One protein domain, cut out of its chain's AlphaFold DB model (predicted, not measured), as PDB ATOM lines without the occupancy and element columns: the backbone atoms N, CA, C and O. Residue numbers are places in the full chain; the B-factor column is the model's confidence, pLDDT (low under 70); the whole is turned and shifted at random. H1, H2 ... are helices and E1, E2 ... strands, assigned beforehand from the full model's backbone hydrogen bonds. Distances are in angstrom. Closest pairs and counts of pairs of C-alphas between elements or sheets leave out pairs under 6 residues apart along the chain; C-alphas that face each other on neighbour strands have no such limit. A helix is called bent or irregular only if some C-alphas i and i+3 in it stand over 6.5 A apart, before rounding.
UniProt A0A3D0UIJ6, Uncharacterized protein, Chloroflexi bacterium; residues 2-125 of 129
ATOM      1  N   LEU A   2     -14.889  38.740 -51.183       92.19
ATOM      2  CA  LEU A   2     -15.793  39.739 -50.582       92.19
ATOM      3  C   LEU A   2     -17.291  39.487 -50.842       92.19
ATOM      4  O   LEU A   2     -18.075  39.463 -49.902       92.19
ATOM      5  N   ARG A   3     -17.690  39.132 -52.072       94.38
ATOM      6  CA  ARG A   3     -19.088  38.754 -52.374       94.38
ATOM      7  C   ARG A   3     -19.654  37.639 -51.473       94.38
ATOM      8  O   ARG A   3     -20.839  37.688 -51.179       94.38
ATOM      9  N   SER A   4     -18.843  36.678 -51.012       93.88
ATOM     10  CA  SER A   4     -19.296  35.599 -50.114       93.88
ATOM     11  C   SER A   4     -19.333  36.000 -48.639       93.88
ATOM     12  O   SER A   4     -19.994  35.332 -47.854       93.88
ATOM     13  N   LEU A   5     -18.610  37.054 -48.252       94.94
ATOM     14  CA  LEU A   5     -18.615  37.587 -46.887       94.94
ATOM     15  C   LEU A   5     -19.736  38.611 -46.675       94.94
ATOM     16  O   LEU A   5     -20.138  38.859 -45.549       94.94
ATOM     17  N   ARG A   6     -20.240  39.227 -47.748       95.88
ATOM     18  CA  ARG A   6     -21.307  40.234 -47.702       95.88
ATOM     19  C   ARG A   6     -22.527  39.745 -46.910       95.88
ATOM     20  O   ARG A   6     -23.112  38.719 -47.245       95.88
ATOM     21  N   GLY A   7     -22.938  40.524 -45.908       96.25
ATOM     22  CA  GLY A   7     -24.091  40.207 -45.058       96.25
ATOM     23  C   GLY A   7     -23.917  38.959 -44.184       96.25
ATOM     24  O   GLY A   7     -24.906  38.465 -43.649       96.25
ATOM     25  N   GLN A   8     -22.702  38.414 -44.079       96.75
ATOM     26  CA  GLN A   8     -22.392  37.242 -43.265       96.75
ATOM     27  C   GLN A   8     -21.573  37.638 -42.041       96.75
ATOM     28  O   GLN A   8     -20.900  38.667 -42.015       96.75
ATOM     29  N   ILE A   9     -21.585  36.775 -41.032       96.56
ATOM     30  CA  ILE A   9     -20.600  36.818 -39.955       96.56
ATOM     31  C   ILE A   9     -19.543  35.774 -40.291       96.56
ATOM     32  O   ILE A   9     -19.862  34.591 -40.414       96.56
ATOM     33  N   HIS A  10     -18.291  36.194 -40.443       95.50
ATOM     34  CA  HIS A  10     -17.161  35.268 -40.526       95.50
ATOM     35  C   HIS A  10     -16.252  35.423 -39.315       95.50
ATOM     36  O   HIS A  10     -16.313  36.418 -38.595       95.50
ATOM     37  N   GLN A  11     -15.382  34.438 -39.108       96.38
ATOM     38  CA  GLN A  11     -14.420  34.458 -38.015       96.38
ATOM     39  C   GLN A  11     -13.023  34.789 -38.524       96.38
ATOM     40  O   GLN A  11     -12.559  34.247 -39.528       96.38
ATOM     41  N   VAL A  12     -12.341  35.682 -37.812       96.19
ATOM     42  CA  VAL A  12     -10.898  35.880 -37.939       96.19
ATOM     43  C   VAL A  12     -10.230  35.179 -36.771       96.19
ATOM     44  O   VAL A  12     -10.550  35.446 -35.613       96.19
ATOM     45  N   HIS A  13      -9.290  34.291 -37.087       96.75
ATOM     46  CA  HIS A  13      -8.449  33.634 -36.099       96.75
ATOM     47  C   HIS A  13      -7.040  34.207 -36.164       96.75
ATOM     48  O   HIS A  13      -6.423  34.246 -37.230       96.75
ATOM     49  N   THR A  14      -6.507  34.600 -35.014       96.56
ATOM     50  CA  THR A  14      -5.130  35.077 -34.900       96.56
ATOM     51  C   THR A  14      -4.405  34.290 -33.828       96.56
ATOM     52  O   THR A  14      -4.684  34.433 -32.635       96.56
ATOM     53  N   GLY A  15      -3.484  33.435 -34.268       96.69
ATOM     54  CA  GLY A  15      -2.641  32.635 -33.390       96.69
ATOM     55  C   GLY A  15      -1.454  33.431 -32.858       96.69
ATOM     56  O   GLY A  15      -0.805  34.171 -33.594       96.69
ATOM     57  N   ILE A  16      -1.149  33.243 -31.578       97.12
ATOM     58  CA  ILE A  16       0.050  33.746 -30.911       97.12
ATOM     59  C   ILE A  16       0.843  32.554 -30.393       97.12
ATOM     60  O   ILE A  16       0.300  31.677 -29.720       97.12
ATOM     61  N   VAL A  17       2.152  32.569 -30.643       97.62
ATOM     62  CA  VAL A  17       3.101  31.633 -30.040       97.62
ATOM     63  C   VAL A  17       4.235  32.429 -29.404       97.62
ATOM     64  O   VAL A  17       4.936  33.177 -30.082       97.62
ATOM     65  N   VAL A  18       4.423  32.263 -28.097       97.69
ATOM     66  CA  VAL A  18       5.552  32.827 -27.349       97.69
ATOM     67  C   VAL A  18       6.485  31.684 -26.971       97.69
ATOM     68  O   VAL A  18       6.072  30.751 -26.281       97.69
ATOM     69  N   VAL A  19       7.745  31.764 -27.403       97.94
ATOM     70  CA  VAL A  19       8.770  30.745 -27.140       97.94
ATOM     71  C   VAL A  19       9.898  31.353 -26.321       97.94
ATOM     72  O   VAL A  19      10.547  32.307 -26.749       97.94
ATOM     73  N   ASN A  20      10.177  30.774 -25.156       96.69
ATOM     74  CA  ASN A  20      11.393  31.062 -24.411       96.69
ATOM     75  C   ASN A  20      12.499  30.110 -24.886       96.69
ATOM     76  O   ASN A  20      12.495  28.928 -24.559       96.69
ATOM     77  N   LYS A  21      13.465  30.639 -25.645       95.75
ATOM     78  CA  LYS A  21      14.553  29.843 -26.243       95.75
ATOM     79  C   LYS A  21      15.507  29.209 -25.226       95.75
ATOM     80  O   LYS A  21      16.138  28.215 -25.552       95.75
ATOM     81  N   VAL A  22      15.619  29.776 -24.025       95.50
ATOM     82  CA  VAL A  22      16.529  29.278 -22.979       95.50
ATOM     83  C   VAL A  22      15.923  28.072 -22.268       95.50
ATOM     84  O   VAL A  22      16.602  27.083 -22.032       95.50
ATOM     85  N   THR A  23      14.634  28.149 -21.936       95.62
ATOM     86  CA  THR A  23      13.933  27.094 -21.181       95.62
ATOM     87  C   THR A  23      13.202  26.092 -22.074       95.62
ATOM     88  O   THR A  23      12.729  25.074 -21.584       95.62
ATOM     89  N   GLY A  24      13.037  26.399 -23.364       96.44
ATOM     90  CA  GLY A  24      12.197  25.634 -24.289       96.44
ATOM     91  C   GLY A  24      10.691  25.784 -24.039       96.44
ATOM     92  O   GLY A  24       9.889  25.149 -24.722       96.44
ATOM     93  N   LYS A  25      10.276  26.615 -23.071       97.31
ATOM     94  CA  LYS A  25       8.861  26.815 -22.743       97.31
ATOM     95  C   LYS A  25       8.132  27.501 -23.898       97.31
ATOM     96  O   LYS A  25       8.540  28.572 -24.351       97.31
ATOM     97  N   THR A  26       7.002  26.921 -24.294       98.12
ATOM     98  CA  THR A  26       6.118  27.435 -25.346       98.12
ATOM     99  C   THR A  26       4.747  27.739 -24.758       98.12
ATOM    100  O   THR A  26       4.157  26.903 -24.072       98.12
ATOM    101  N   VAL A  27       4.224  28.932 -25.032       97.75
ATOM    102  CA  VAL A  27       2.843  29.312 -24.722       97.75
ATOM    103  C   VAL A  27       2.136  29.646 -26.027       97.75
ATOM    104  O   VAL A  27       2.615  30.474 -26.797       97.75
ATOM    105  N   VAL A  28       0.994  29.001 -26.253       97.25
ATOM    106  CA  VAL A  28       0.129  29.227 -27.413       97.25
ATOM    107  C   VAL A  28      -1.184  29.840 -26.941       97.25
ATOM    108  O   VAL A  28      -1.700  29.477 -25.876       97.25
ATOM    109  N   ASP A  29      -1.703  30.773 -27.728       96.25
ATOM    110  CA  ASP A  29      -3.018  31.375 -27.546       96.25
ATOM    111  C   ASP A  29      -3.635  31.685 -28.920       96.25
ATOM    112  O   ASP A  29      -2.909  31.869 -29.898       96.25
ATOM    113  N   VAL A  30      -4.962  31.732 -29.014       96.81
ATOM    114  CA  VAL A  30      -5.673  32.054 -30.259       96.81
ATOM    115  C   VAL A  30      -6.795  33.025 -29.940       96.81
ATOM    116  O   VAL A  30      -7.639  32.745 -29.093       96.81
ATOM    117  N   ALA A  31      -6.819  34.156 -30.641       96.38
ATOM    118  CA  ALA A  31      -7.984  35.024 -30.655       96.38
ATOM    119  C   ALA A  31      -8.921  34.588 -31.780       96.38
ATOM    120  O   ALA A  31      -8.492  34.509 -32.928       96.38
ATOM    121  N   THR A  32     -10.188  34.350 -31.451       96.44
ATOM    122  CA  THR A  32     -11.271  34.141 -32.419       96.44
ATOM    123  C   THR A  32     -12.202  35.340 -32.346       96.44
ATOM    124  O   THR A  32     -12.645  35.710 -31.257       96.44
ATOM    125  N   ILE A  33     -12.450  35.981 -33.484       96.38
ATOM    126  CA  ILE A  33     -13.230  37.212 -33.558       96.38
ATOM    127  C   ILE A  33     -14.315  37.061 -34.615       96.38
ATOM    128  O   ILE A  33     -13.995  36.877 -35.787       96.38
ATOM    129  N   ASP A  34     -15.571  37.216 -34.205       96.62
ATOM    130  CA  ASP A  34     -16.697  37.351 -35.124       96.62
ATOM    131  C   ASP A  34     -16.669  38.733 -35.787       96.62
ATOM    132  O   ASP A  34     -16.559  39.772 -35.124       96.62
ATOM    133  N   VAL A  35     -16.764  38.748 -37.113       96.62
ATOM    134  CA  VAL A  35     -16.713  39.953 -37.938       96.62
ATOM    135  C   VAL A  35     -18.005  40.037 -38.761       96.62
ATOM    136  O   VAL A  35     -18.102  39.414 -39.819       96.62
ATOM    137  N   PRO A  36     -19.020  40.782 -38.283       96.25
ATOM    138  CA  PRO A  36     -20.294  40.957 -38.981       96.25
ATOM    139  C   PRO A  36     -20.156  41.900 -40.178       96.25
ATOM    140  O   PRO A  36     -20.098  43.123 -40.038       96.25
ATOM    141  N   PHE A  37     -20.098  41.337 -41.379       96.44
ATOM    142  CA  PHE A  37     -20.078  42.119 -42.606       96.44
ATOM    143  C   PHE A  37     -21.452  42.701 -42.910       96.44
ATOM    144  O   PHE A  37     -22.460  41.996 -42.898       96.44
ATOM    145  N   ARG A  38     -21.476  43.981 -43.281       95.81
ATOM    146  CA  ARG A  38     -22.700  44.649 -43.726       95.81
ATOM    147  C   ARG A  38     -23.123  44.169 -45.114       95.81
ATOM    148  O   ARG A  38     -22.341  43.596 -45.880       95.81
ATOM    149  N   LEU A  39     -24.356  44.492 -45.486       96.31
ATOM    150  CA  LEU A  39     -24.894  44.248 -46.824       96.31
ATOM    151  C   LEU A  39     -24.480  45.361 -47.812       96.31
ATOM    152  O   LEU A  39     -25.308  46.159 -48.241       96.31
ATOM    153  N   TYR A  40     -23.190  45.459 -48.151       95.31
ATOM    154  CA  TYR A  40     -22.704  46.435 -49.142       95.31
ATOM    155  C   TYR A  40     -23.122  46.086 -50.574       95.31
ATOM    156  O   TYR A  40     -23.325  44.927 -50.924       95.31
ATOM    157  N   THR A  41     -23.216  47.099 -51.426       95.81
ATOM    158  CA  THR A  41     -23.589  46.971 -52.836       95.81
ATOM    159  C   THR A  41     -22.423  46.497 -53.706       95.81
ATOM    160  O   THR A  41     -21.255  46.515 -53.307       95.81
ATOM    161  N   ASP A  42     -22.731  46.080 -54.935       95.12
ATOM    162  CA  ASP A  42     -21.700  45.810 -55.941       95.12
ATOM    163  C   ASP A  42     -20.926  47.077 -56.311       95.12
ATOM    164  O   ASP A  42     -19.712  47.011 -56.442       95.12
ATOM    165  N   ALA A  43     -21.582  48.238 -56.380       94.69
ATOM    166  CA  ALA A  43     -20.913  49.503 -56.683       94.69
ATOM    167  C   ALA A  43     -19.846  49.870 -55.634       94.69
ATOM    168  O   ALA A  43     -18.728  50.239 -55.990       94.69
ATOM    169  N   GLU A  44     -20.160  49.715 -54.344       93.56
ATOM    170  CA  GLU A  44     -19.194  49.929 -53.254       93.56
ATOM    171  C   GLU A  44     -18.033  48.935 -53.309       93.56
ATOM    172  O   GLU A  44     -16.887  49.303 -53.056       93.56
ATOM    173  N   LEU A  45     -18.324  47.675 -53.647       92.75
ATOM    174  CA  LEU A  45     -17.303  46.646 -53.792       92.75
ATOM    175  C   LEU A  45     -16.349  46.964 -54.949       92.75
ATOM    176  O   LEU A  45     -15.140  46.925 -54.751       92.75
ATOM    177  N   GLU A  46     -16.861  47.302 -56.133       91.69
ATOM    178  CA  GLU A  46     -16.013  47.642 -57.281       91.69
ATOM    179  C   GLU A  46     -15.151  48.882 -56.987       91.69
ATOM    180  O   GLU A  46     -13.950  48.876 -57.255       91.69
ATOM    181  N   ALA A  47     -15.713  49.909 -56.337       91.06
ATOM    182  CA  ALA A  47     -14.953  51.077 -55.887       91.06
ATOM    183  C   ALA A  47     -13.856  50.720 -54.867       91.06
ATOM    184  O   ALA A  47     -12.785  51.326 -54.861       91.06
ATOM    185  N   TYR A  48     -14.085  49.724 -54.010       90.44
ATOM    186  CA  TYR A  48     -13.056  49.236 -53.099       90.44
ATOM    187  C   TYR A  48     -11.943  48.482 -53.836       90.44
ATOM    188  O   TYR A  48     -10.763  48.681 -53.548       90.44
ATOM    189  N   LEU A  49     -12.284  47.658 -54.828       88.62
ATOM    190  CA  LEU A  49     -11.309  46.877 -55.590       88.62
ATOM    191  C   LEU A  49     -10.366  47.756 -56.426       88.62
ATOM    192  O   LEU A  49      -9.184  47.427 -56.553       88.62
ATOM    193  N   THR A  50     -10.837  48.894 -56.944       87.19
ATOM    194  CA  THR A  50      -9.984  49.828 -57.702       87.19
ATOM    195  C   THR A  50      -8.892  50.476 -56.847       87.19
ATOM    196  O   THR A  50      -7.848  50.847 -57.385       87.19
ATOM    197  N   SER A  51      -9.071  50.545 -55.523       79.69
ATOM    198  CA  SER A  51      -8.083  51.120 -54.595       79.69
ATOM    199  C   SER A  51      -6.795  50.295 -54.454       79.69
ATOM    200  O   SER A  51      -5.798  50.811 -53.957       79.69
ATOM    201  N   LYS A  52      -6.799  49.017 -54.869       76.81
ATOM    202  CA  LYS A  52      -5.720  48.022 -54.659       76.81
ATOM    203  C   LYS A  52      -5.360  47.714 -53.194       76.81
ATOM    204  O   LYS A  52      -4.578  46.794 -52.965       76.81
ATOM    205  N   ASP A  53      -5.993  48.367 -52.219       73.44
ATOM    206  CA  ASP A  53      -5.926  48.031 -50.789       73.44
ATOM    207  C   ASP A  53      -6.250  46.554 -50.444       73.44
ATOM    208  O   ASP A  53      -5.700  46.048 -49.471       73.44
ATOM    209  N   PRO A  54      -7.081  45.800 -51.193       73.12
ATOM    210  CA  PRO A  54      -7.396  44.406 -50.852       73.12
ATOM    211  C   PRO A  54      -6.231  43.409 -50.935       73.12
ATOM    212  O   PRO A  54      -6.330  42.316 -50.379       73.12
ATOM    213  N   LEU A  55      -5.183  43.713 -51.707       75.75
ATOM    214  CA  LEU A  55      -4.299  42.682 -52.267       75.75
ATOM    215  C   LEU A  55      -3.327  42.057 -51.258       75.75
ATOM    216  O   LEU A  55      -2.861  40.943 -51.485       75.75
ATOM    217  N   ASP A  56      -3.043  42.738 -50.150       80.19
ATOM    218  CA  ASP A  56      -2.118  42.287 -49.106       80.19
ATOM    219  C   ASP A  56      -2.827  41.839 -47.814       80.19
ATOM    220  O   ASP A  56      -2.180  41.634 -46.786       80.19
ATOM    221  N   LYS A  57      -4.156  41.655 -47.852       80.00
ATOM    222  CA  LYS A  57      -4.971  41.398 -46.656       80.00
ATOM    223  C   LYS A  57      -5.635  40.034 -46.705       80.00
ATOM    224  O   LYS A  57      -6.322  39.685 -47.666       80.00
ATOM    225  N   ALA A  58      -5.493  39.272 -45.624       79.25
ATOM    226  CA  ALA A  58      -6.267  38.052 -45.434       79.25
ATOM    227  C   ALA A  58      -7.766  38.391 -45.485       79.25
ATOM    228  O   ALA A  58      -8.229  39.321 -44.828       79.25
ATOM    229  N   GLY A  59      -8.528  37.674 -46.307       76.06
ATOM    230  CA  GLY A  59      -9.935  38.010 -46.538       76.06
ATOM    231  C   GLY A  59     -10.190  39.025 -47.655       76.06
ATOM    232  O   GLY A  59     -11.336  39.192 -48.072       76.06
ATOM    233  N   GLY A  60      -9.141  39.683 -48.154       83.00
ATOM    234  CA  GLY A  60      -9.229  40.732 -49.163       83.00
ATOM    235  C   GLY A  60      -9.910  42.005 -48.665       83.00
ATOM    236  O   GLY A  60     -10.510  42.701 -49.477       83.00
ATOM    237  N   TYR A  61      -9.892  42.289 -47.357       87.69
ATOM    238  CA  TYR A  61     -10.482  43.508 -46.801       87.69
ATOM    239  C   TYR A  61      -9.625  44.152 -45.717       87.69
ATOM    240  O   TYR A  61      -8.918  43.483 -44.966       87.69
ATOM    241  N   ASN A  62      -9.778  45.466 -45.591       87.44
ATOM    242  CA  ASN A  62      -9.304  46.255 -44.472       87.44
ATOM    243  C   ASN A  62     -10.494  46.693 -43.612       87.44
ATOM    244  O   ASN A  62     -11.360  47.443 -44.067       87.44
ATOM    245  N   ILE A  63     -10.535  46.243 -42.357       87.31
ATOM    246  CA  ILE A  63     -11.584  46.644 -41.409       87.31
ATOM    247  C   ILE A  63     -11.556  48.158 -41.109       87.31
ATOM    248  O   ILE A  63     -12.587  48.721 -40.758       87.31
ATOM    249  N   GLN A  64     -10.412  48.829 -41.312       83.25
ATOM    250  CA  GLN A  64     -10.226  50.280 -41.162       83.25
ATOM    251  C   GLN A  64     -10.451  51.077 -42.462       83.25
ATOM    252  O   GLN A  64     -10.143  52.267 -42.498       83.25
ATOM    253  N   HIS A  65     -10.935  50.466 -43.553       84.56
ATOM    254  CA  HIS A  65     -11.041  51.194 -44.822       84.56
ATOM    255  C   HIS A  65     -12.082  52.322 -44.760       84.56
ATOM    256  O   HIS A  65     -13.285  52.056 -44.800       84.56
ATOM    257  N   ALA A  66     -11.610  53.573 -44.780       80.75
ATOM    258  CA  ALA A  66     -12.415  54.788 -44.624       80.75
ATOM    259  C   ALA A  66     -13.493  55.005 -45.710       80.75
ATOM    260  O   ALA A  66     -14.398  55.813 -45.528       80.75
ATOM    261  N   GLY A  67     -13.413  54.316 -46.851       84.19
ATOM    262  CA  GLY A  67     -14.445  54.384 -47.897       84.19
ATOM    263  C   GLY A  67     -15.385  53.178 -47.941       84.19
ATOM    264  O   GLY A  67     -16.531  53.302 -48.348       84.19
ATOM    265  N   PHE A  68     -14.910  52.001 -47.526       89.38
ATOM    266  CA  PHE A  68     -15.615  50.737 -47.765       89.38
ATOM    267  C   PHE A  68     -16.291  50.242 -46.499       89.38
ATOM    268  O   PHE A  68     -17.395  49.725 -46.595       89.38
ATOM    269  N   HIS A  69     -15.667  50.422 -45.328       89.88
ATOM    270  CA  HIS A  69     -16.233  50.067 -44.025       89.88
ATOM    271  C   HIS A  69     -17.034  48.751 -44.060       89.88
ATOM    272  O   HIS A  69     -18.261  48.769 -43.943       89.88
ATOM    273  N   PRO A  70     -16.380  47.601 -44.303       91.94
ATOM    274  CA  PRO A  70     -17.083  46.355 -44.618       91.94
ATOM    275  C   PRO A  70     -17.932  45.794 -43.472       91.94
ATOM    276  O   PRO A  70     -18.755  44.913 -43.706       91.94
ATOM    277  N   VAL A  71     -17.725  46.274 -42.247       94.12
ATOM    278  CA  VAL A  71     -18.265  45.701 -41.011       94.12
ATOM    279  C   VAL A  71     -19.289  46.650 -40.393       94.12
ATOM    280  O   VAL A  71     -19.058  47.856 -40.334       94.12
ATOM    281  N   GLU A  72     -20.397  46.112 -39.888       90.50
ATOM    282  CA  GLU A  72     -21.390  46.860 -39.110       90.50
ATOM    283  C   GLU A  72     -21.431  46.386 -37.657       90.50
ATOM    284  O   GLU A  72     -21.317  45.199 -37.387       90.50
ATOM    285  N   ARG A  73     -21.617  47.304 -36.697       89.69
ATOM    286  CA  ARG A  73     -21.790  46.963 -35.266       89.69
ATOM    287  C   ARG A  73     -20.692  46.041 -34.705       89.69
ATOM    288  O   ARG A  73     -20.972  45.150 -33.905       89.69
ATOM    289  N   PHE A  74     -19.442  46.248 -35.120       94.38
ATOM    290  CA  PHE A  74     -18.320  45.439 -34.648       94.38
ATOM    291  C   PHE A  74     -18.202  45.489 -33.118       94.38
ATOM    292  O   PHE A  74     -18.081  46.567 -32.537       94.38
ATOM    293  N   ALA A  75     -18.210  44.318 -32.481       93.75
ATOM    294  CA  ALA A  75     -18.122  44.167 -31.029       93.75
ATOM    295  C   ALA A  75     -17.048  43.140 -30.629       93.75
ATOM    296  O   ALA A  75     -17.217  42.366 -29.691       93.75
ATOM    297  N   GLY A  76     -15.935  43.117 -31.367       95.56
ATOM    298  CA  GLY A  76     -14.846  42.159 -31.185       95.56
ATOM    299  C   GLY A  76     -13.520  42.795 -30.769       95.56
ATOM    300  O   GLY A  76     -13.419  43.995 -30.492       95.56
ATOM    301  N   CYS A  77     -12.465  41.975 -30.744       96.75
ATOM    302  CA  CYS A  77     -11.096  42.440 -30.532       96.75
ATOM    303  C   CYS A  77     -10.529  43.013 -31.838       96.75
ATOM    304  O   CYS A  77     -10.083  42.267 -32.708       96.75
ATOM    305  N   PHE A  78     -10.511  44.341 -31.960       95.69
ATOM    306  CA  PHE A  78     -10.051  45.023 -33.175       95.69
ATOM    307  C   PHE A  78      -8.581  44.725 -33.502       95.69
ATOM    308  O   PHE A  78      -8.254  44.350 -34.623       95.69
ATOM    309  N   ALA A  79      -7.707  44.776 -32.490       96.12
ATOM    310  CA  ALA A  79      -6.295  44.410 -32.622       96.12
ATOM    311  C   ALA A  79      -6.099  42.955 -33.090       96.12
ATOM    312  O   ALA A  79      -5.158  42.657 -33.821       96.12
ATOM    313  N   GLY A  80      -7.008  42.054 -32.694       96.00
ATOM    314  CA  GLY A  80      -7.038  40.678 -33.179       96.00
ATOM    315  C   GLY A  80      -7.301  40.616 -34.678       96.00
ATOM    316  O   GLY A  80      -6.501  40.039 -35.399       96.00
ATOM    317  N   VAL A  81      -8.338  41.303 -35.167       95.38
ATOM    318  CA  VAL A  81      -8.629  41.371 -36.613       95.38
ATOM    319  C   VAL A  81      -7.470  41.985 -37.404       95.38
ATOM    320  O   VAL A  81      -7.173  41.526 -38.502       95.38
ATOM    321  N   MET A  82      -6.777  42.976 -36.835       91.94
ATOM    322  CA  MET A  82      -5.582  43.581 -37.440       91.94
ATOM    323  C   MET A  82      -4.346  42.663 -37.447       91.94
ATOM    324  O   MET A  82      -3.363  42.987 -38.107       91.94
ATOM    325  N   GLY A  83      -4.376  41.536 -36.727       92.62
ATOM    326  CA  GLY A  83      -3.324  40.518 -36.756       92.62
ATOM    327  C   GLY A  83      -2.448  40.422 -35.505       92.62
ATOM    328  O   GLY A  83      -1.574  39.559 -35.461       92.62
ATOM    329  N   LEU A  84      -2.676  41.231 -34.461       95.62
ATOM    330  CA  LEU A  84      -1.961  41.096 -33.186       95.62
ATOM    331  C   LEU A  84      -2.879  41.359 -31.975       95.62
ATOM    332  O   LEU A  84      -3.005  42.495 -31.512       95.62
ATOM    333  N   PRO A  85      -3.513  40.319 -31.401       96.94
ATOM    334  CA  PRO A  85      -4.444  40.475 -30.291       96.94
ATOM    335  C   PRO A  85      -3.693  40.733 -28.978       96.94
ATOM    336  O   PRO A  85      -3.373  39.812 -28.226       96.94
ATOM    337  N   LEU A  86      -3.448  42.009 -28.673       97.50
ATOM    338  CA  LEU A  86      -2.603  42.436 -27.550       97.50
ATOM    339  C   LEU A  86      -3.031  41.875 -26.187       97.50
ATOM    340  O   LEU A  86      -2.177  41.487 -25.402       97.50
ATOM    341  N   CYS A  87      -4.332  41.737 -25.913       97.44
ATOM    342  CA  CYS A  87      -4.792  41.120 -24.662       97.44
ATOM    343  C   CYS A  87      -4.427  39.623 -24.567       97.44
ATOM    344  O   CYS A  87      -4.074  39.148 -23.489       97.44
ATOM    345  N   HIS A  88      -4.466  38.884 -25.682       97.56
ATOM    346  CA  HIS A  88      -4.034  37.479 -25.724       97.56
ATOM    347  C   HIS A  88      -2.508  37.388 -25.576       97.56
ATOM    348  O   HIS A  88      -2.009  36.575 -24.799       97.56
ATOM    349  N   LEU A  89      -1.765  38.291 -26.230       97.44
ATOM    350  CA  LEU A  89      -0.314  38.397 -26.065       97.44
ATOM    351  C   LEU A  89       0.064  38.668 -24.605       97.44
ATOM    352  O   LEU A  89       0.915  37.977 -24.055       97.44
ATOM    353  N   THR A  90      -0.610  39.617 -23.950       97.25
ATOM    354  CA  THR A  90      -0.427  39.919 -22.527       97.25
ATOM    355  C   THR A  90      -0.596  38.675 -21.661       97.25
ATOM    356  O   THR A  90       0.286  38.373 -20.858       97.25
ATOM    357  N   ARG A  91      -1.669  37.896 -21.851       96.12
ATOM    358  CA  ARG A  91      -1.848  36.629 -21.122       96.12
ATOM    359  C   ARG A  91      -0.727  35.636 -21.399       96.12
ATOM    360  O   ARG A  91      -0.247  34.992 -20.468       96.12
ATOM    361  N   ALA A  92      -0.318  35.494 -22.660       96.75
ATOM    362  CA  ALA A  92       0.741  34.568 -23.043       96.75
ATOM    363  C   ALA A  92       2.085  34.936 -22.391       96.75
ATOM    364  O   ALA A  92       2.768  34.062 -21.856       96.75
ATOM    365  N   LEU A  93       2.425  36.227 -22.355       97.00
ATOM    366  CA  LEU A  93       3.621  36.754 -21.691       97.00
ATOM    367  C   LEU A  93       3.559  36.557 -20.167       97.00
ATOM    368  O   LEU A  93       4.524  36.073 -19.578       97.00
ATOM    369  N   ILE A  94       2.414  36.821 -19.529       95.56
ATOM    370  CA  ILE A  94       2.220  36.559 -18.092       95.56
ATOM    371  C   ILE A  94       2.386  35.064 -17.786       95.56
ATOM    372  O   ILE A  94       3.114  34.696 -16.867       95.56
ATOM    373  N   ARG A  95       1.794  34.175 -18.598       95.56
ATOM    374  CA  ARG A  95       1.987  32.713 -18.489       95.56
ATOM    375  C   ARG A  95       3.440  32.296 -18.714       95.56
ATOM    376  O   ARG A  95       3.856  31.255 -18.203       95.56
ATOM    377  N   MET A  96       4.220  33.088 -19.449       96.56
ATOM    378  CA  MET A  96       5.663  32.904 -19.618       96.56
ATOM    379  C   MET A  96       6.472  33.350 -18.386       96.56
ATOM    380  O   MET A  96       7.641  32.992 -18.276       96.56
ATOM    381  N   GLY A  97       5.853  34.046 -17.429       95.31
ATOM    382  CA  GLY A  97       6.515  34.615 -16.253       95.31
ATOM    383  C   GLY A  97       7.028  36.039 -16.471       95.31
ATOM    384  O   GLY A  97       7.826  36.525 -15.676       95.31
ATOM    385  N   ILE A  98       6.596  36.711 -17.543       95.69
ATOM    386  CA  ILE A  98       6.972  38.097 -17.830       95.69
ATOM    387  C   ILE A  98       5.995  39.028 -17.113       95.69
ATOM    388  O   ILE A  98       4.781  38.959 -17.319       95.69
ATOM    389  N   ARG A  99       6.536  39.922 -16.282       95.06
ATOM    390  CA  ARG A  99       5.765  40.985 -15.638       95.06
ATOM    391  C   ARG A  99       5.488  42.097 -16.647       95.06
ATOM    392  O   ARG A  99       6.400  42.551 -17.331       95.06
ATOM    393  N   ILE A 100       4.238  42.543 -16.710       94.88
ATOM    394  CA  ILE A 100       3.828  43.698 -17.511       94.88
ATOM    395  C   ILE A 100       3.434  44.814 -16.548       94.88
ATOM    396  O   ILE A 100       2.558  44.625 -15.708       94.88
ATOM    397  N   GLU A 101       4.108  45.955 -16.652       94.62
ATOM    398  CA  GLU A 101       3.944  47.097 -15.736       94.62
ATOM    399  C   GLU A 101       3.093  48.228 -16.328       94.62
ATOM    400  O   GLU A 101       2.902  49.265 -15.700       94.62
ATOM    401  N   VAL A 102       2.558  48.025 -17.532       95.38
ATOM    402  CA  VAL A 102       1.727  48.993 -18.254       95.38
ATOM    403  C   VAL A 102       0.343  48.417 -18.535       95.38
ATOM    404  O   VAL A 102       0.188  47.212 -18.751       95.38
ATOM    405  N   ASP A 103      -0.672  49.280 -18.590       96.19
ATOM    406  CA  ASP A 103      -2.015  48.884 -19.015       96.19
ATOM    407  C   ASP A 103      -2.075  48.770 -20.546       96.19
ATOM    408  O   ASP A 103      -2.390  49.715 -21.273       96.19
ATOM    409  N   ILE A 104      -1.750  47.575 -21.044       96.81
ATOM    410  CA  ILE A 104      -1.781  47.257 -22.476       96.81
ATOM    411  C   ILE A 104      -3.183  47.442 -23.068       96.81
ATOM    412  O   ILE A 104      -3.302  47.835 -24.228       96.81
ATOM    413  N   ALA A 105      -4.249  47.182 -22.306       96.62
ATOM    414  CA  ALA A 105      -5.605  47.344 -22.818       96.62
ATOM    415  C   ALA A 105      -5.968  48.821 -22.984       96.62
ATOM    416  O   ALA A 105      -6.570  49.179 -23.996       96.62
ATOM    417  N   ALA A 106      -5.585  49.682 -22.040       97.50
ATOM    418  CA  ALA A 106      -5.772  51.124 -22.173       97.50
ATOM    419  C   ALA A 106      -4.981  51.688 -23.365       97.50
ATOM    420  O   ALA A 106      -5.559  52.371 -24.210       97.50
ATOM    421  N   LEU A 107      -3.697  51.325 -23.490       97.50
ATOM    422  CA  LEU A 107      -2.837  51.763 -24.599       97.50
ATOM    423  C   LEU A 107      -3.352  51.288 -25.963       97.50
ATOM    424  O   LEU A 107      -3.331  52.035 -26.941       97.50
ATOM    425  N   CYS A 108      -3.837  50.049 -26.043       97.25
ATOM    426  CA  CYS A 108      -4.427  49.503 -27.260       97.25
ATOM    427  C   CYS A 108      -5.651  50.317 -27.699       97.25
ATOM    428  O   CYS A 108      -5.745  50.709 -28.859       97.25
ATOM    429  N   GLN A 109      -6.563  50.605 -26.768       97.12
ATOM    430  CA  GLN A 109      -7.799  51.334 -27.054       97.12
ATOM    431  C   GLN A 109      -7.542  52.793 -27.440       97.12
ATOM    432  O   GLN A 109      -8.180  53.289 -28.367       97.12
ATOM    433  N   SER A 110      -6.585  53.465 -26.789       97.31
ATOM    434  CA  SER A 110      -6.202  54.833 -27.152       97.31
ATOM    435  C   SER A 110      -5.522  54.895 -28.519       97.31
ATOM    436  O   SER A 110      -5.811  55.790 -29.303       97.31
ATOM    437  N   THR A 111      -4.653  53.928 -28.828       95.56
ATOM    438  CA  THR A 111      -3.919  53.877 -30.105       95.56
ATOM    439  C   THR A 111      -4.844  53.571 -31.275       95.56
ATOM    440  O   THR A 111      -4.728  54.175 -32.336       95.56
ATOM    441  N   LEU A 112      -5.774  52.632 -31.089       93.94
ATOM    442  CA  LEU A 112      -6.715  52.223 -32.134       93.94
ATOM    443  C   LEU A 112      -7.963  53.106 -32.201       93.94
ATOM    444  O   LEU A 112      -8.794  52.891 -33.079       93.94
ATOM    445  N   VAL A 113      -8.104  54.064 -31.277       94.75
ATOM    446  CA  VAL A 113      -9.287  54.926 -31.134       94.75
ATOM    447  C   VAL A 113     -10.573  54.080 -31.125       94.75
ATOM    448  O   VAL A 113     -11.538  54.338 -31.838       94.75
ATOM    449  N   TYR A 114     -10.564  53.008 -30.327       94.75
ATOM    450  CA  TYR A 114     -11.639  52.017 -30.267       94.75
ATOM    451  C   TYR A 114     -11.869  51.562 -28.826       94.75
ATOM    452  O   TYR A 114     -10.958  51.043 -28.183       94.75
ATOM    453  N   ASN A 115     -13.100  51.715 -28.331       96.62
ATOM    454  CA  ASN A 115     -13.510  51.180 -27.034       96.62
ATOM    455  C   ASN A 115     -13.816  49.685 -27.185       96.62
ATOM    456  O   ASN A 115     -14.858  49.300 -27.711       96.62
ATOM    457  N   CYS A 116     -12.882  48.843 -26.758       96.62
ATOM    458  CA  CYS A 116     -12.975  47.406 -26.945       96.62
ATOM    459  C   CYS A 116     -13.993  46.820 -25.955       96.62
ATOM    460  O   CYS A 116     -13.778  46.909 -24.753       96.62
ATOM    461  N   PRO A 117     -15.077  46.160 -26.388       96.69
ATOM    462  CA  PRO A 117     -16.054  45.618 -25.442       96.69
ATOM    463  C   PRO A 117     -15.581  44.313 -24.779       96.69
ATOM    464  O   PRO A 117     -16.096  43.920 -23.736       96.69
ATOM    465  N   VAL A 118     -14.580  43.641 -25.360       96.69
ATOM    466  CA  VAL A 118     -14.169  42.281 -24.969       96.69
ATOM    467  C   VAL A 118     -12.869  42.218 -24.159       96.69
ATOM    468  O   VAL A 118     -12.518  41.145 -23.669       96.69
ATOM    469  N   PHE A 119     -12.136  43.327 -23.974       97.06
ATOM    470  CA  PHE A 119     -10.782  43.278 -23.384       97.06
ATOM    471  C   PHE A 119     -10.758  42.671 -21.975       97.06
ATOM    472  O   PHE A 119      -9.891  41.849 -21.681       97.06
ATOM    473  N   LYS A 120     -11.725  43.025 -21.116       96.56
ATOM    474  CA  LYS A 120     -11.809  42.509 -19.739       96.56
ATOM    475  C   LYS A 120     -12.017  41.000 -19.726       96.56
ATOM    476  O   LYS A 120     -11.343  40.296 -18.979       96.56
ATOM    477  N   ASN A 121     -12.907  40.506 -20.586       95.38
ATOM    478  CA  ASN A 121     -13.203  39.080 -20.695       95.38
ATOM    479  C   ASN A 121     -11.966  38.316 -21.157       95.38
ATOM    480  O   ASN A 121     -11.545  37.384 -20.468       95.38
ATOM    481  N   ILE A 122     -11.316  38.802 -22.222       95.62
ATOM    482  CA  ILE A 122     -10.067  38.230 -22.725       95.62
ATOM    483  C   ILE A 122      -9.030  38.174 -21.604       95.62
ATOM    484  O   ILE A 122      -8.562  37.083 -21.292       95.62
ATOM    485  N   LEU A 123      -8.702  39.303 -20.962       94.94
ATOM    486  CA  LEU A 123      -7.670  39.369 -19.917       94.94
ATOM    487  C   LEU A 123      -7.989  38.493 -18.700       94.94
ATOM    488  O   LEU A 123      -7.078  37.912 -18.120       94.94
ATOM    489  N   SER A 124      -9.268  38.346 -18.349       92.00
ATOM    490  CA  SER A 124      -9.708  37.474 -17.253       92.00
ATOM    491  C   SER A 124      -9.647  35.974 -17.573       92.00
ATOM    492  O   SER A 124      -9.952  35.156 -16.709       92.00
ATOM    493  N   GLY A 125      -9.285  35.595 -18.803       84.00
ATOM    494  CA  GLY A 125      -9.242  34.193 -19.226       84.00
ATOM    495  C   GLY A 125     -10.611  33.587 -19.547       84.00
ATOM    496  O   GLY A 125     -10.687  32.392 -19.815       84.00
TER     497      GLY A 125
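AT A GLANCE: This is residues 2 to 125 of the 129 residues of an uncharacterized protein of Chloroflexi bacterium (UniProt A0A3D0UIJ6). A long two-stranded hairpin, E1 and E2, runs along much of an elongated body; H5 and the short H4 pack along the hairpin, and H6 and H7 pack on H5. Near the end of the hairpin where E1 begins and E2 ends, H1, H2 and H3 are gathered in a loose head, and the unnamed stretch of residues 57 to 77 leads from this head back to H4 in the middle. The 124 printed residues include seven named helices and two named strands, in the order H1 E1 E2 H2 H3 H4 H5 H6 H7; the sheet, E1 - E2, is antiparallel and the class is mixed, helices and strands. The whole is only just loose, close to compact, with a radius of gyration of the C-alphas of 16.6 A and spans of 53 by 28 by 22 A.

HOW THE PARTS SIT: H1, residues 2 to 5, is joined by a tight link to E1, residues 9 to 19. E1 forms an antiparallel hairpin with E2, residues 26 to 36, at 164 degrees between their directions; N 16 and O 29, 2.8 A apart, and N 35 and O 10, also 2.8 A, are within hydrogen-bond range. H2, residues 42 to 50, is close to H1 but not clearly touching it, the closest C-alphas being those of Leu 2 and Leu 45 at 7.8 A. H3, residues 53 to 56, is likewise close to H2 but not clearly touching, with the C-alphas of Tyr 48 and Pro 54 closest at 7.8 A. H4, residues 78 to 81, is apart from H3, and its closest C-alpha pair with E1 is Val 12 and Val 81, 6.1 A. H5, residues 86 to 96, comes closest to E2 at the C-alphas of Val 27 and Ala 92, 5.9 A. H5 and H6, residues 104 to 112, touch as a helical hairpin, opposite ways at a shallow tilt of 25 degrees, with the C-alphas of Cys 87 and Ala 105 closest at 6.5 A. H7, residues 119 to 123, touches H5, the closest C-alphas being those of Cys 87 and Leu 123 at 5.8 A. Every O i to N i+4 pair is within hydrogen-bond range in H2, H5, H6 and H7, while H1, H3 and H4 are too short for such a pair.

IN THESE COORDINATES: H1 begins at C-alpha 2, (-15.793, 39.739, -50.582). From first to last C-alpha, E1 measures 32.6 A, E2 32.7 A, H2 12.5 A, H5 14.9 A and H6 11.9 A. H3 is irregular, with C-alphas 53 and 56 standing 7.1 A apart. H7 ends at C-alpha 123, (-7.670, 39.369, -19.917).

THE WHOLE: The C-alphas farthest apart are those of Thr 23 and Ala 43, 54.6 A. The printed part has no cut, and the link from H3 to H4, 21 residues, is long. The mean pLDDT of the printed part is 93.3, that of H3 is 76, and no printed residue is under 70.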